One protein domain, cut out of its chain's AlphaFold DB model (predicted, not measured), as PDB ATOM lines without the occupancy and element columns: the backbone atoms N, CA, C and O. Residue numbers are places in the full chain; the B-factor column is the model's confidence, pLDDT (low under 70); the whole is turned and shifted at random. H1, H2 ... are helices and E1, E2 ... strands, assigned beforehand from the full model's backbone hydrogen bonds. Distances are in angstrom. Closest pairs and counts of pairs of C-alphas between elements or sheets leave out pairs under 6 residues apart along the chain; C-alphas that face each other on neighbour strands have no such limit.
ATOM      1  N   GLN A  15     -13.466 -11.559 -38.556       89.31
ATOM      2  CA  GLN A  15     -13.285 -10.161 -38.161       89.31
ATOM      3  C   GLN A  15     -11.884  -9.924 -37.588       89.31
ATOM      4  O   GLN A  15     -11.207  -8.984 -37.986       89.31
ATOM      5  N   GLN A  16     -11.404 -10.818 -36.719       88.12
ATOM      6  CA  GLN A  16     -10.049 -10.717 -36.176       88.12
ATOM      7  C   GLN A  16      -8.968 -10.853 -37.251       88.12
ATOM      8  O   GLN A  16      -7.934 -10.194 -37.156       88.12
ATOM      9  N   LEU A  17      -9.185 -11.699 -38.264       89.69
ATOM     10  CA  LEU A  17      -8.261 -11.814 -39.389       89.69
ATOM     11  C   LEU A  17      -8.250 -10.527 -40.223       89.69
ATOM     12  O   LEU A  17      -7.176 -10.015 -40.533       89.69
ATOM     13  N   LYS A  18      -9.424  -9.966 -40.526       89.75
ATOM     14  CA  LYS A  18      -9.549  -8.699 -41.255       89.75
ATOM     15  C   LYS A  18      -8.882  -7.551 -40.506       89.75
ATOM     16  O   LYS A  18      -8.073  -6.839 -41.096       89.75
ATOM     17  N   ASP A  19      -9.131  -7.428 -39.203       89.06
ATOM     18  CA  ASP A  19      -8.499  -6.417 -38.348       89.06
ATOM     19  C   ASP A  19      -6.971  -6.570 -38.338       89.06
ATOM     20  O   ASP A  19      -6.226  -5.587 -38.376       89.06
ATOM     21  N   TYR A  20      -6.481  -7.815 -38.316       87.44
ATOM     22  CA  TYR A  20      -5.053  -8.101 -38.360       87.44
ATOM     23  C   TYR A  20      -4.421  -7.697 -39.696       87.44
ATOM     24  O   TYR A  20      -3.376  -7.037 -39.692       87.44
ATOM     25  N   ILE A  21      -5.051  -8.048 -40.820       88.06
ATOM     26  CA  ILE A  21      -4.593  -7.673 -42.164       88.06
ATOM     27  C   ILE A  21      -4.635  -6.149 -42.329       88.06
ATOM     28  O   ILE A  21      -3.667  -5.563 -42.805       88.06
ATOM     29  N   ALA A  22      -5.697  -5.484 -41.874       87.12
ATOM     30  CA  ALA A  22      -5.809  -4.030 -41.943       87.12
ATOM     31  C   ALA A  22      -4.701  -3.323 -41.142       87.12
ATOM     32  O   ALA A  22      -4.166  -2.309 -41.588       87.12
ATOM     33  N   LYS A  23      -4.324  -3.873 -39.980       86.81
ATOM     34  CA  LYS A  23      -3.297  -3.293 -39.104       86.81
ATOM     35  C   LYS A  23      -1.860  -3.595 -39.545       86.81
ATOM     36  O   LYS A  23      -0.993  -2.751 -39.346       86.81
ATOM     37  N   ASN A  24      -1.590  -4.783 -40.090       86.19
ATOM     38  CA  ASN A  24      -0.216  -5.269 -40.321       86.19
ATOM     39  C   ASN A  24       0.094  -5.579 -41.792       86.19
ATOM     40  O   ASN A  24       1.255  -5.724 -42.158       86.19
ATOM     41  N   GLY A  25      -0.926  -5.707 -42.636       83.69
ATOM     42  CA  GLY A  25      -0.811  -6.176 -44.014       83.69
ATOM     43  C   GLY A  25      -0.795  -5.073 -45.067       83.69
ATOM     44  O   GLY A  25      -0.728  -5.408 -46.243       83.69
ATOM     45  N   GLN A  26      -0.843  -3.785 -44.698       84.88
ATOM     46  CA  GLN A  26      -0.980  -2.688 -45.671       84.88
ATOM     47  C   GLN A  26       0.081  -2.712 -46.778       84.88
ATOM     48  O   GLN A  26      -0.259  -2.582 -47.950       84.88
ATOM     49  N   GLU A  27       1.347  -2.947 -46.432       86.31
ATOM     50  CA  GLU A  27       2.421  -3.058 -47.426       86.31
ATOM     51  C   GLU A  27       2.207  -4.253 -48.371       86.31
ATOM     52  O   GLU A  27       2.459  -4.168 -49.571       86.31
ATOM     53  N   THR A  28       1.696  -5.367 -47.847       85.31
ATOM     54  CA  THR A  28       1.400  -6.561 -48.652       85.31
ATOM     55  C   THR A  28       0.204  -6.323 -49.571       85.31
ATOM     56  O   THR A  28       0.280  -6.653 -50.750       85.31
ATOM     57  N   LEU A  29      -0.863  -5.688 -49.076       86.19
ATOM     58  CA  LEU A  29      -2.038  -5.320 -49.877       86.19
ATOM     59  C   LEU A  29      -1.656  -4.415 -51.053       86.19
ATOM     60  O   LEU A  29      -2.086  -4.656 -52.177       86.19
ATOM     61  N   GLN A  30      -0.791  -3.424 -50.812       87.06
ATOM     62  CA  GLN A  30      -0.283  -2.532 -51.858       87.06
ATOM     63  C   GLN A  30       0.531  -3.286 -52.913       87.06
ATOM     64  O   GLN A  30       0.328  -3.080 -54.107       87.06
ATOM     65  N   ARG A  31       1.427  -4.189 -52.494       87.25
ATOM     66  CA  ARG A  31       2.237  -4.999 -53.422       87.25
ATOM     67  C   ARG A  31       1.396  -5.945 -54.276       87.25
ATOM     68  O   ARG A  31       1.766  -6.212 -55.412       87.25
ATOM     69  N   LEU A  32       0.294  -6.449 -53.726       84.00
ATOM     70  CA  LEU A  32      -0.636  -7.333 -54.426       84.00
ATOM     71  C   LEU A  32      -1.702  -6.570 -55.226       84.00
ATOM     72  O   LEU A  32      -2.532  -7.202 -55.867       84.00
ATOM     73  N   ASN A  33      -1.678  -5.231 -55.208       86.94
ATOM     74  CA  ASN A  33      -2.683  -4.371 -55.834       86.94
ATOM     75  C   ASN A  33      -4.124  -4.736 -55.426       86.94
ATOM     76  O   ASN A  33      -5.044  -4.744 -56.242       86.94
ATOM     77  N   VAL A  34      -4.306  -5.072 -54.149       85.75
ATOM     78  CA  VAL A  34      -5.599  -5.462 -53.587       85.75
ATOM     79  C   VAL A  34      -6.267  -4.235 -52.980       85.75
ATOM     80  O   VAL A  34      -5.771  -3.661 -52.010       85.75
ATOM     81  N   GLU A  35      -7.405  -3.839 -53.550       79.69
ATOM     82  CA  GLU A  35      -8.130  -2.624 -53.157       79.69
ATOM     83  C   GLU A  35      -8.829  -2.752 -51.796       79.69
ATOM     84  O   GLU A  35      -8.960  -1.767 -51.066       79.69
ATOM     85  N   SER A  36      -9.272  -3.960 -51.432       83.50
ATOM     86  CA  SER A  36      -9.981  -4.213 -50.178       83.50
ATOM     87  C   SER A  36      -9.601  -5.554 -49.561       83.50
ATOM     88  O   SER A  36      -9.329  -6.535 -50.250       83.50
ATOM     89  N   VAL A  37      -9.616  -5.614 -48.229       85.19
ATOM     90  CA  VAL A  37      -9.333  -6.855 -47.493       85.19
ATOM     91  C   VAL A  37     -10.343  -7.947 -47.852       85.19
ATOM     92  O   VAL A  37      -9.960  -9.107 -47.928       85.19
ATOM     93  N   ASP A  38     -11.599  -7.589 -48.128       86.12
ATOM     94  CA  ASP A  38     -12.648  -8.534 -48.524       86.12
ATOM     95  C   ASP A  38     -12.352  -9.237 -49.855       86.12
ATOM     96  O   ASP A  38     -12.705 -10.406 -50.021       86.12
ATOM     97  N   ALA A  39     -11.646  -8.575 -50.778       86.19
ATOM     98  CA  ALA A  39     -11.264  -9.179 -52.052       86.19
ATOM     99  C   ALA A  39     -10.348 -10.403 -51.868       86.19
ATOM    100  O   ALA A  39     -10.435 -11.347 -52.647       86.19
ATOM    101  N   LEU A  40      -9.548 -10.456 -50.793       87.94
ATOM    102  CA  LEU A  40      -8.692 -11.611 -50.477       87.94
ATOM    103  C   LEU A  40      -9.474 -12.884 -50.126       87.94
ATOM    104  O   LEU A  40      -8.907 -13.975 -50.123       87.94
ATOM    105  N   PHE A  41     -10.753 -12.751 -49.774       91.19
ATOM    106  CA  PHE A  41     -11.586 -13.863 -49.322       91.19
ATOM    107  C   PHE A  41     -12.413 -14.469 -50.454       91.19
ATOM    108  O   PHE A  41     -13.204 -15.367 -50.193       91.19
ATOM    109  N   THR A  42     -12.228 -14.019 -51.695       91.69
ATOM    110  CA  THR A  42     -12.937 -14.538 -52.869       91.69
ATOM    111  C   THR A  42     -11.956 -15.233 -53.800       91.69
ATOM    112  O   THR A  42     -10.891 -14.695 -54.087       91.69
ATOM    113  N   SER A  43     -12.298 -16.431 -54.274       90.69
ATOM    114  CA  SER A  43     -11.494 -17.113 -55.285       90.69
ATOM    115  C   SER A  43     -11.646 -16.418 -56.631       90.69
ATOM    116  O   SER A  43     -12.753 -16.209 -57.126       90.69
ATOM    117  N   GLU A  44     -10.516 -16.119 -57.263       89.69
ATOM    118  CA  GLU A  44     -10.470 -15.606 -58.633       89.69
ATOM    119  C   GLU A  44     -10.864 -16.671 -59.671       89.69
ATOM    120  O   GLU A  44     -11.149 -16.332 -60.819       89.69
ATOM    121  N   ARG A  45     -10.882 -17.960 -59.291       92.50
ATOM    122  CA  ARG A  45     -11.179 -19.076 -60.201       92.50
ATOM    123  C   ARG A  45     -12.672 -19.340 -60.328       92.50
ATOM    124  O   ARG A  45     -13.169 -19.464 -61.443       92.50
ATOM    125  N   ASP A  46     -13.366 -19.468 -59.197       87.38
ATOM    126  CA  ASP A  46     -14.793 -19.820 -59.156       87.38
ATOM    127  C   ASP A  46     -15.703 -18.647 -58.742       87.38
ATOM    128  O   ASP A  46     -16.931 -18.772 -58.779       87.38
ATOM    129  N   GLY A  47     -15.121 -17.499 -58.371       89.56
ATOM    130  CA  GLY A  47     -15.847 -16.315 -57.907       89.56
ATOM    131  C   GLY A  47     -16.554 -16.508 -56.562       89.56
ATOM    132  O   GLY A  47     -17.322 -15.639 -56.147       89.56
ATOM    133  N   GLN A  48     -16.348 -17.640 -55.886       92.00
ATOM    134  CA  GLN A  48     -16.963 -17.951 -54.602       92.00
ATOM    135  C   GLN A  48     -16.056 -17.520 -53.449       92.00
ATOM    136  O   GLN A  48     -14.829 -17.521 -53.572       92.00
ATOM    137  N   PRO A  49     -16.633 -17.200 -52.281       93.19
ATOM    138  CA  PRO A  49     -15.835 -16.956 -51.094       93.19
ATOM    139  C   PRO A  49     -15.084 -18.227 -50.679       93.19
ATOM    140  O   PRO A  49     -15.677 -19.311 -50.577       93.19
ATOM    141  N   PHE A  50     -13.793 -18.083 -50.386       93.75
ATOM    142  CA  PHE A  50     -13.001 -19.121 -49.741       93.75
ATOM    143  C   PHE A  50     -13.630 -19.505 -48.402       93.75
ATOM    144  O   PHE A  50     -14.197 -18.682 -47.679       93.75
ATOM    145  N   VAL A  51     -13.500 -20.775 -48.039       93.56
ATOM    146  CA  VAL A  51     -13.793 -21.224 -46.682       93.56
ATOM    147  C   VAL A  51     -12.508 -21.124 -45.878       93.56
ATOM    148  O   VAL A  51     -11.549 -21.839 -46.154       93.56
ATOM    149  N   VAL A  52     -12.491 -20.239 -44.884       91.81
ATOM    150  CA  VAL A  52     -11.350 -20.051 -43.982       91.81
ATOM    151  C   VAL A  52     -11.600 -20.801 -42.676       91.81
ATOM    152  O   VAL A  52     -12.679 -20.723 -42.088       91.81
ATOM    153  N   LEU A  53     -10.591 -21.540 -42.220       89.81
ATOM    154  CA  LEU A  53     -10.640 -22.327 -40.996       89.81
ATOM    155  C   LEU A  53     -10.062 -21.529 -39.829       89.81
ATOM    156  O   LEU A  53      -8.854 -21.313 -39.717       89.81
ATOM    157  N   TYR A  54     -10.956 -21.125 -38.934       88.81
ATOM    158  CA  TYR A  54     -10.627 -20.362 -37.737       88.81
ATOM    159  C   TYR A  54     -10.435 -21.262 -36.509       88.81
ATOM    160  O   TYR A  54     -10.815 -22.435 -36.485       88.81
ATOM    161  N   GLY A  55      -9.856 -20.692 -35.454       84.31
ATOM    162  CA  GLY A  55      -9.715 -21.361 -34.163       84.31
ATOM    163  C   GLY A  55      -8.635 -22.453 -34.133       84.31
ATOM    164  O   GLY A  55      -7.769 -22.518 -35.007       84.31
ATOM    165  N   PRO A  56      -8.616 -23.314 -33.103       81.44
ATOM    166  CA  PRO A  56      -7.492 -24.212 -32.843       81.44
ATOM    167  C   PRO A  56      -7.301 -25.242 -33.959       81.44
ATOM    168  O   PRO A  56      -8.275 -25.805 -34.459       81.44
ATOM    169  N   ARG A  57      -6.040 -25.508 -34.326       80.81
ATOM    170  CA  ARG A  57      -5.670 -26.560 -35.284       80.81
ATOM    171  C   ARG A  57      -6.196 -27.928 -34.809       80.81
ATOM    172  O   ARG A  57      -5.971 -28.274 -33.645       80.81
ATOM    173  N   PRO A  58      -6.829 -28.733 -35.684       78.62
ATOM    174  CA  PRO A  58      -7.172 -30.115 -35.364       78.62
ATOM    175  C   PRO A  58      -5.909 -30.924 -35.045       78.62
ATOM    176  O   PRO A  58      -4.957 -30.927 -35.826       78.62
ATOM    177  N   LYS A  59      -5.890 -31.625 -33.905       77.31
ATOM    178  CA  LYS A  59      -4.710 -32.388 -33.445       77.31
ATOM    179  C   LYS A  59      -4.378 -33.594 -34.329       77.31
ATOM    180  O   LYS A  59      -3.244 -34.054 -34.315       77.31
ATOM    181  N   GLU A  60      -5.363 -34.095 -35.062       77.69
ATOM    182  CA  GLU A  60      -5.283 -35.343 -35.830       77.69
ATOM    183  C   GLU A  60      -4.766 -35.136 -37.261       77.69
ATOM    184  O   GLU A  60      -4.416 -36.101 -37.932       77.69
ATOM    185  N   MET A  61      -4.665 -33.884 -37.726       76.12
ATOM    186  CA  MET A  61      -4.261 -33.580 -39.099       76.12
ATOM    187  C   MET A  61      -2.755 -33.343 -39.221       76.12
ATOM    188  O   MET A  61      -2.189 -32.481 -38.540       76.12
ATOM    189  N   THR A  62      -2.109 -34.058 -40.143       78.38
ATOM    190  CA  THR A  62      -0.682 -33.896 -40.475       78.38
ATOM    191  C   THR A  62      -0.413 -32.564 -41.174       78.38
ATOM    192  O   THR A  62       0.554 -31.875 -40.838       78.38
ATOM    193  N   VAL A  63      -1.313 -32.159 -42.070       84.06
ATOM    194  CA  VAL A  63      -1.305 -30.860 -42.749       84.06
ATOM    195  C   VAL A  63      -2.343 -29.950 -42.103       84.06
ATOM    196  O   VAL A  63      -3.515 -30.294 -41.995       84.06
ATOM    197  N   ASP A  64      -1.916 -28.769 -41.670       88.19
ATOM    198  CA  ASP A  64      -2.825 -27.754 -41.140       88.19
ATOM    199  C   ASP A  64      -3.378 -26.908 -42.283       88.19
ATOM    200  O   ASP A  64      -2.747 -25.948 -42.727       88.19
ATOM    201  N   VAL A  65      -4.541 -27.311 -42.788       91.25
ATOM    202  CA  VAL A  65      -5.311 -26.520 -43.750       91.25
ATOM    203  C   VAL A  65      -5.885 -25.290 -43.050       91.25
ATOM    204  O   VAL A  65      -6.465 -25.392 -41.966       91.25
ATOM    205  N   VAL A  66      -5.741 -24.127 -43.686       90.88
ATOM    206  CA  VAL A  66      -6.218 -22.834 -43.167       90.88
ATOM    207  C   VAL A  66      -7.280 -22.189 -44.047       90.88
ATOM    208  O   VAL A  66      -8.099 -21.434 -43.533       90.88
ATOM    209  N   ALA A  67      -7.311 -22.496 -45.344       93.31
ATOM    210  CA  ALA A  67      -8.369 -22.051 -46.244       93.31
ATOM    211  C   ALA A  67      -8.502 -22.990 -47.448       93.31
ATOM    212  O   ALA A  67      -7.545 -23.683 -47.798       93.31
ATOM    213  N   TYR A  68      -9.669 -23.013 -48.088       95.31
ATOM    214  CA  TYR A  68      -9.891 -23.758 -49.328       95.31
ATOM    215  C   TYR A  68     -11.029 -23.181 -50.175       95.31
ATOM    216  O   TYR A  68     -11.887 -22.448 -49.677       95.31
ATOM    217  N   GLU A  69     -11.061 -23.532 -51.462       95.06
ATOM    218  CA  GLU A  69     -12.156 -23.175 -52.372       95.06
ATOM    219  C   GLU A  69     -13.464 -23.864 -51.989       95.06
ATOM    220  O   GLU A  69     -13.523 -25.084 -51.799       95.06
ATOM    221  N   ARG A  70     -14.548 -23.086 -51.921       92.62
ATOM    222  CA  ARG A  70     -15.867 -23.616 -51.564       92.62
ATOM    223  C   ARG A  70     -16.354 -24.662 -52.558       92.62
ATOM    224  O   ARG A  70     -16.890 -25.684 -52.120       92.62
ATOM    225  N   THR A  71     -16.171 -24.404 -53.849       90.81
ATOM    226  CA  THR A  71     -16.635 -25.278 -54.928       90.81
ATOM    227  C   THR A  71     -15.456 -25.822 -55.721       90.81
ATOM    228  O   THR A  71     -15.352 -27.041 -55.870       90.81
ATOM    229  N   GLY A  72     -14.547 -24.942 -56.153       92.12
ATOM    230  CA  GLY A  72     -13.444 -25.287 -57.042       92.12
ATOM    231  C   GLY A  72     -13.830 -25.232 -58.524       92.12
ATOM    232  O   GLY A  72     -14.967 -24.920 -58.880       92.12
ATOM    233  N   VAL A  73     -12.868 -25.551 -59.391       93.56
ATOM    234  CA  VAL A  73     -12.996 -25.529 -60.859       93.56
ATOM    235  C   VAL A  73     -12.488 -26.855 -61.426       93.56
ATOM    236  O   VAL A  73     -11.545 -27.437 -60.895       93.56
ATOM    237  N   ASP A  74     -13.138 -27.367 -62.476       93.19
ATOM    238  CA  ASP A  74     -12.775 -28.621 -63.162       93.19
ATOM    239  C   ASP A  74     -12.667 -29.851 -62.239       93.19
ATOM    240  O   ASP A  74     -11.840 -30.742 -62.434       93.19
ATOM    241  N   GLY A  75     -13.516 -29.905 -61.207       91.25
ATOM    242  CA  GLY A  75     -13.541 -31.006 -60.237       91.25
ATOM    243  C   GLY A  75     -12.392 -30.983 -59.226       91.25
ATOM    244  O   GLY A  75     -12.186 -31.973 -58.524       91.25
ATOM    245  N   LYS A  76     -11.653 -29.872 -59.137       95.38
ATOM    246  CA  LYS A  76     -10.530 -29.697 -58.215       95.38
ATOM    247  C   LYS A  76     -10.663 -28.429 -57.381       95.38
ATOM    248  O   LYS A  76     -11.255 -27.446 -57.820       95.38
ATOM    249  N   ARG A  77     -10.055 -28.429 -56.196       95.88
ATOM    250  CA  ARG A  77     -10.068 -27.300 -55.252       95.88
ATOM    251  C   ARG A  77      -8.662 -26.866 -54.895       95.88
ATOM    252  O   ARG A  77      -7.791 -27.706 -54.678       95.88
ATOM    253  N   GLN A  78      -8.452 -25.563 -54.760       96.12
ATOM    254  CA  GLN A  78      -7.269 -25.043 -54.088       96.12
ATOM    255  C   GLN A  78      -7.426 -25.125 -52.574       96.12
ATOM    256  O   GLN A  78      -8.458 -24.753 -52.013       96.12
ATOM    257  N   VAL A  79      -6.373 -25.600 -51.918       94.94
ATOM    258  CA  VAL A  79      -6.255 -25.738 -50.469       94.94
ATOM    259  C   VAL A  79      -4.969 -25.052 -50.024       94.94
ATOM    260  O   VAL A  79      -3.883 -25.372 -50.510       94.94
ATOM    261  N   ALA A  80      -5.090 -24.121 -49.083       93.31
ATOM    262  CA  ALA A  80      -3.978 -23.411 -48.470       93.31
ATOM    263  C   ALA A  80      -3.646 -24.008 -47.098       93.31
ATOM    264  O   ALA A  80      -4.533 -24.269 -46.280       93.31
ATOM    265  N   SER A  81      -2.354 -24.190 -46.827       91.00
ATOM    266  CA  SER A  81      -1.839 -24.670 -45.538       91.00
ATOM    267  C   SER A  81      -1.197 -23.552 -44.716       91.00
ATOM    268  O   SER A  81      -0.752 -22.546 -45.270       91.00
ATOM    269  N   SER A  82      -1.067 -23.740 -43.400       87.12
ATOM    270  CA  SER A  82      -0.381 -22.777 -42.521       87.12
ATOM    271  C   SER A  82       1.116 -22.619 -42.811       87.12
ATOM    272  O   SER A  82       1.732 -21.668 -42.338       87.12
ATOM    273  N   LEU A  83       1.693 -23.492 -43.644       86.25
ATOM    274  CA  LEU A  83       3.054 -23.362 -44.174       86.25
ATOM    275  C   LEU A  83       3.141 -22.430 -45.398       86.25
ATOM    276  O   LEU A  83       4.206 -22.307 -45.995       86.25
ATOM    277  N   GLY A  84       2.032 -21.811 -45.815       85.50
ATOM    278  CA  GLY A  84       1.984 -20.911 -46.972       85.50
ATOM    279  C   GLY A  84       1.957 -21.625 -48.325       85.50
ATOM    280  O   GLY A  84       2.083 -20.983 -49.362       85.50
ATOM    281  N   THR A  85       1.794 -22.952 -48.342       90.62
ATOM    282  CA  THR A  85       1.657 -23.719 -49.589       90.62
ATOM    283  C   THR A  85       0.198 -23.757 -50.034       90.62
ATOM    284  O   THR A  85      -0.670 -24.078 -49.218       90.62
ATOM    285  N   ILE A  86      -0.038 -23.499 -51.323       93.06
ATOM    286  CA  ILE A  86      -1.323 -23.685 -52.009       93.06
ATOM    287  C   ILE A  86      -1.215 -24.933 -52.889       93.06
ATOM    288  O   ILE A  86      -0.261 -25.072 -53.655       93.06
ATOM    289  N   ARG A  87      -2.177 -25.849 -52.771       94.75
ATOM    290  CA  ARG A  87      -2.257 -27.076 -53.574       94.75
ATOM    291  C   ARG A  87      -3.596 -27.147 -54.278       94.75
ATOM    292  O   ARG A  87      -4.618 -26.938 -53.638       94.75
ATOM    293  N   GLU A  88      -3.585 -27.490 -55.556       95.88
ATOM    294  CA  GLU A  88      -4.785 -27.944 -56.252       95.88
ATOM    295  C   GLU A  88      -4.936 -29.450 -56.028       95.88
ATOM    296  O   GLU A  88      -3.992 -30.201 -56.279       95.88
ATOM    297  N   VAL A  89      -6.091 -29.870 -55.527       95.31
ATOM    298  CA  VAL A  89      -6.370 -31.258 -55.151       95.31
ATOM    299  C   VAL A  89      -7.707 -31.711 -55.717       95.31
ATOM    300  O   VAL A  89      -8.613 -30.894 -55.905       95.31
ATOM    301  N   ASP A  90      -7.831 -33.005 -55.995       95.88
ATOM    302  CA  ASP A  90      -9.118 -33.595 -56.360       95.88
ATOM    303  C   ASP A  90     -10.024 -33.821 -55.132       95.88
ATOM    304  O   ASP A  90      -9.648 -33.572 -53.986       95.88
ATOM    305  N   GLU A  91     -11.257 -34.272 -55.372       91.69
ATOM    306  CA  GLU A  91     -12.250 -34.525 -54.321       91.69
ATOM    307  C   GLU A  91     -11.804 -35.598 -53.310       91.69
ATOM    308  O   GLU A  91     -12.162 -35.514 -52.133       91.69
ATOM    309  N   ALA A  92     -11.038 -36.607 -53.736       92.31
ATOM    310  CA  ALA A  92     -10.571 -37.664 -52.843       92.31
ATOM    311  C   ALA A  92      -9.473 -37.130 -51.918       92.31
ATOM    312  O   ALA A  92      -9.576 -37.260 -50.699       92.31
ATOM    313  N   GLU A  93      -8.477 -36.447 -52.479       92.75
ATOM    314  CA  GLU A  93      -7.434 -35.763 -51.716       92.75
ATOM    315  C   GLU A  93      -8.012 -34.685 -50.786       92.75
ATOM    316  O   GLU A  93      -7.567 -34.536 -49.647       92.75
ATOM    317  N   PHE A  94      -9.024 -33.941 -51.237       92.12
ATOM    318  CA  PHE A  94      -9.678 -32.909 -50.435       92.12
ATOM    319  C   PHE A  94     -10.288 -33.478 -49.146       92.12
ATOM    320  O   PHE A  94     -10.130 -32.880 -48.081       92.12
ATOM    321  N   ARG A  95     -10.938 -34.645 -49.222       89.62
ATOM    322  CA  ARG A  95     -11.560 -35.308 -48.060       89.62
ATOM    323  C   ARG A  95     -10.546 -35.806 -47.034       89.62
ATOM    324  O   ARG A  95     -10.850 -35.807 -45.847       89.62
ATOM    325  N   GLU A  96      -9.351 -36.183 -47.476       89.31
ATOM    326  CA  GLU A  96      -8.252 -36.558 -46.578       89.31
ATOM    327  C   GLU A  96      -7.662 -35.334 -45.860       89.31
ATOM    328  O   GLU A  96      -7.232 -35.414 -44.709       89.31
ATOM    329  N   LEU A  97      -7.638 -34.179 -46.533       87.94
ATOM    330  CA  LEU A  97      -7.011 -32.956 -46.024       87.94
ATOM    331  C   LEU A  97      -7.941 -32.096 -45.164       87.94
ATOM    332  O   LEU A  97      -7.470 -31.389 -44.269       87.94
ATOM    333  N   VAL A  98      -9.245 -32.111 -45.441       86.12
ATOM    334  CA  VAL A  98     -10.227 -31.257 -44.768       86.12
ATOM    335  C   VAL A  98     -11.196 -32.126 -43.968       86.12
ATOM    336  O   VAL A  98     -11.956 -32.897 -44.551       86.12
TER     337      VAL A  98
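AT A GLANCE: This is residues 15 to 98 of the 105 residues of an uncharacterized protein of Planctomycetes bacterium (UniProt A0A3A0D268). The model has two lobes: three short helices, H1, H2 and H3, make a loose cluster at one end of the longest axis, and at the other end a small three-stranded sheet, E1, E2 and E3, has one short helix, H4, over one face. A long link, residues 42 to 64, joins H3 to the sheet, and its residues 51 to 52 run beside E1. The printed part has 84 residues with four named helices and three named strands, in the order H1 H2 H3 E1 E2 E3 H4; the sheet's order is E1, E2, E3, all antiparallel, and the class is mixed, helices and strands. The whole is compact, with a radius of gyration of the C-alphas of 13.7 A, and its C-alphas span 36 by 31 by 19 A.

IN THESE COORDINATES: H1, residues 15 to 24, begins at C-alpha 15 (-13.285, -10.161, -38.161) and is 14.1 A long from first to last C-alpha. H2 is residues 26 to 31, 8.7 A, and H3 is residues 37 to 41, 7.6 A. E1, residues 65 to 68, is 7.7 A long and begins at C-alpha 65 (-5.311, -26.520, -43.750). E2, residues 76 to 81, is 16.2 A long, and E3, residues 86 to 90, is 13.3 A. H4, residues 91 to 97, is 9.9 A long and ends at C-alpha 97 (-7.011, -32.956, -46.024).

HOW THE PARTS SIT: H1 touches H3, the closest C-alphas being those of Lys 18 and Val 37, 6.5 A apart. H2 and H3 are close but not clearly touching, with the C-alphas of Leu 29 and Val 37 at 7.8 A. H1 and H2 meet only through their link. H1, H2 and H3 are not on the sheet. E1, E2 and E3 form a meander, each strand the antiparallel neighbour of the one before. E1 and E2 are a hairpin at 146 degrees, with N 80 and O 67 within hydrogen-bond range at 2.8 A. E2 and E3 are a hairpin at 144 degrees, with N 79 and O 87 at 2.8 A. Residues 51 to 52 pair antiparallel with residues 67 to 68 of E1. H4 is on the sheet at a height of 8.9 A, over E2, and runs along the strands, at 6 degrees to E2 on the local plane. The closest C-alphas of H4 and E2 are those of Glu 91 and Lys 76, 6.4 A apart. In H1, H2 and H4 every O i to N i+4 pair is within hydrogen-bond range; in H3 it is 0 of 1, beside 2 of 2 O i to N i+3 pairs.

THE WHOLE: The two C-alphas farthest apart, those of Lys 23 and Ala 92, are 37.7 A apart. The printed part has no cut. The link from H3 to E1, 23 residues, is long. The mean pLDDT of the printed part is 88.8, and no printed residue is under 70.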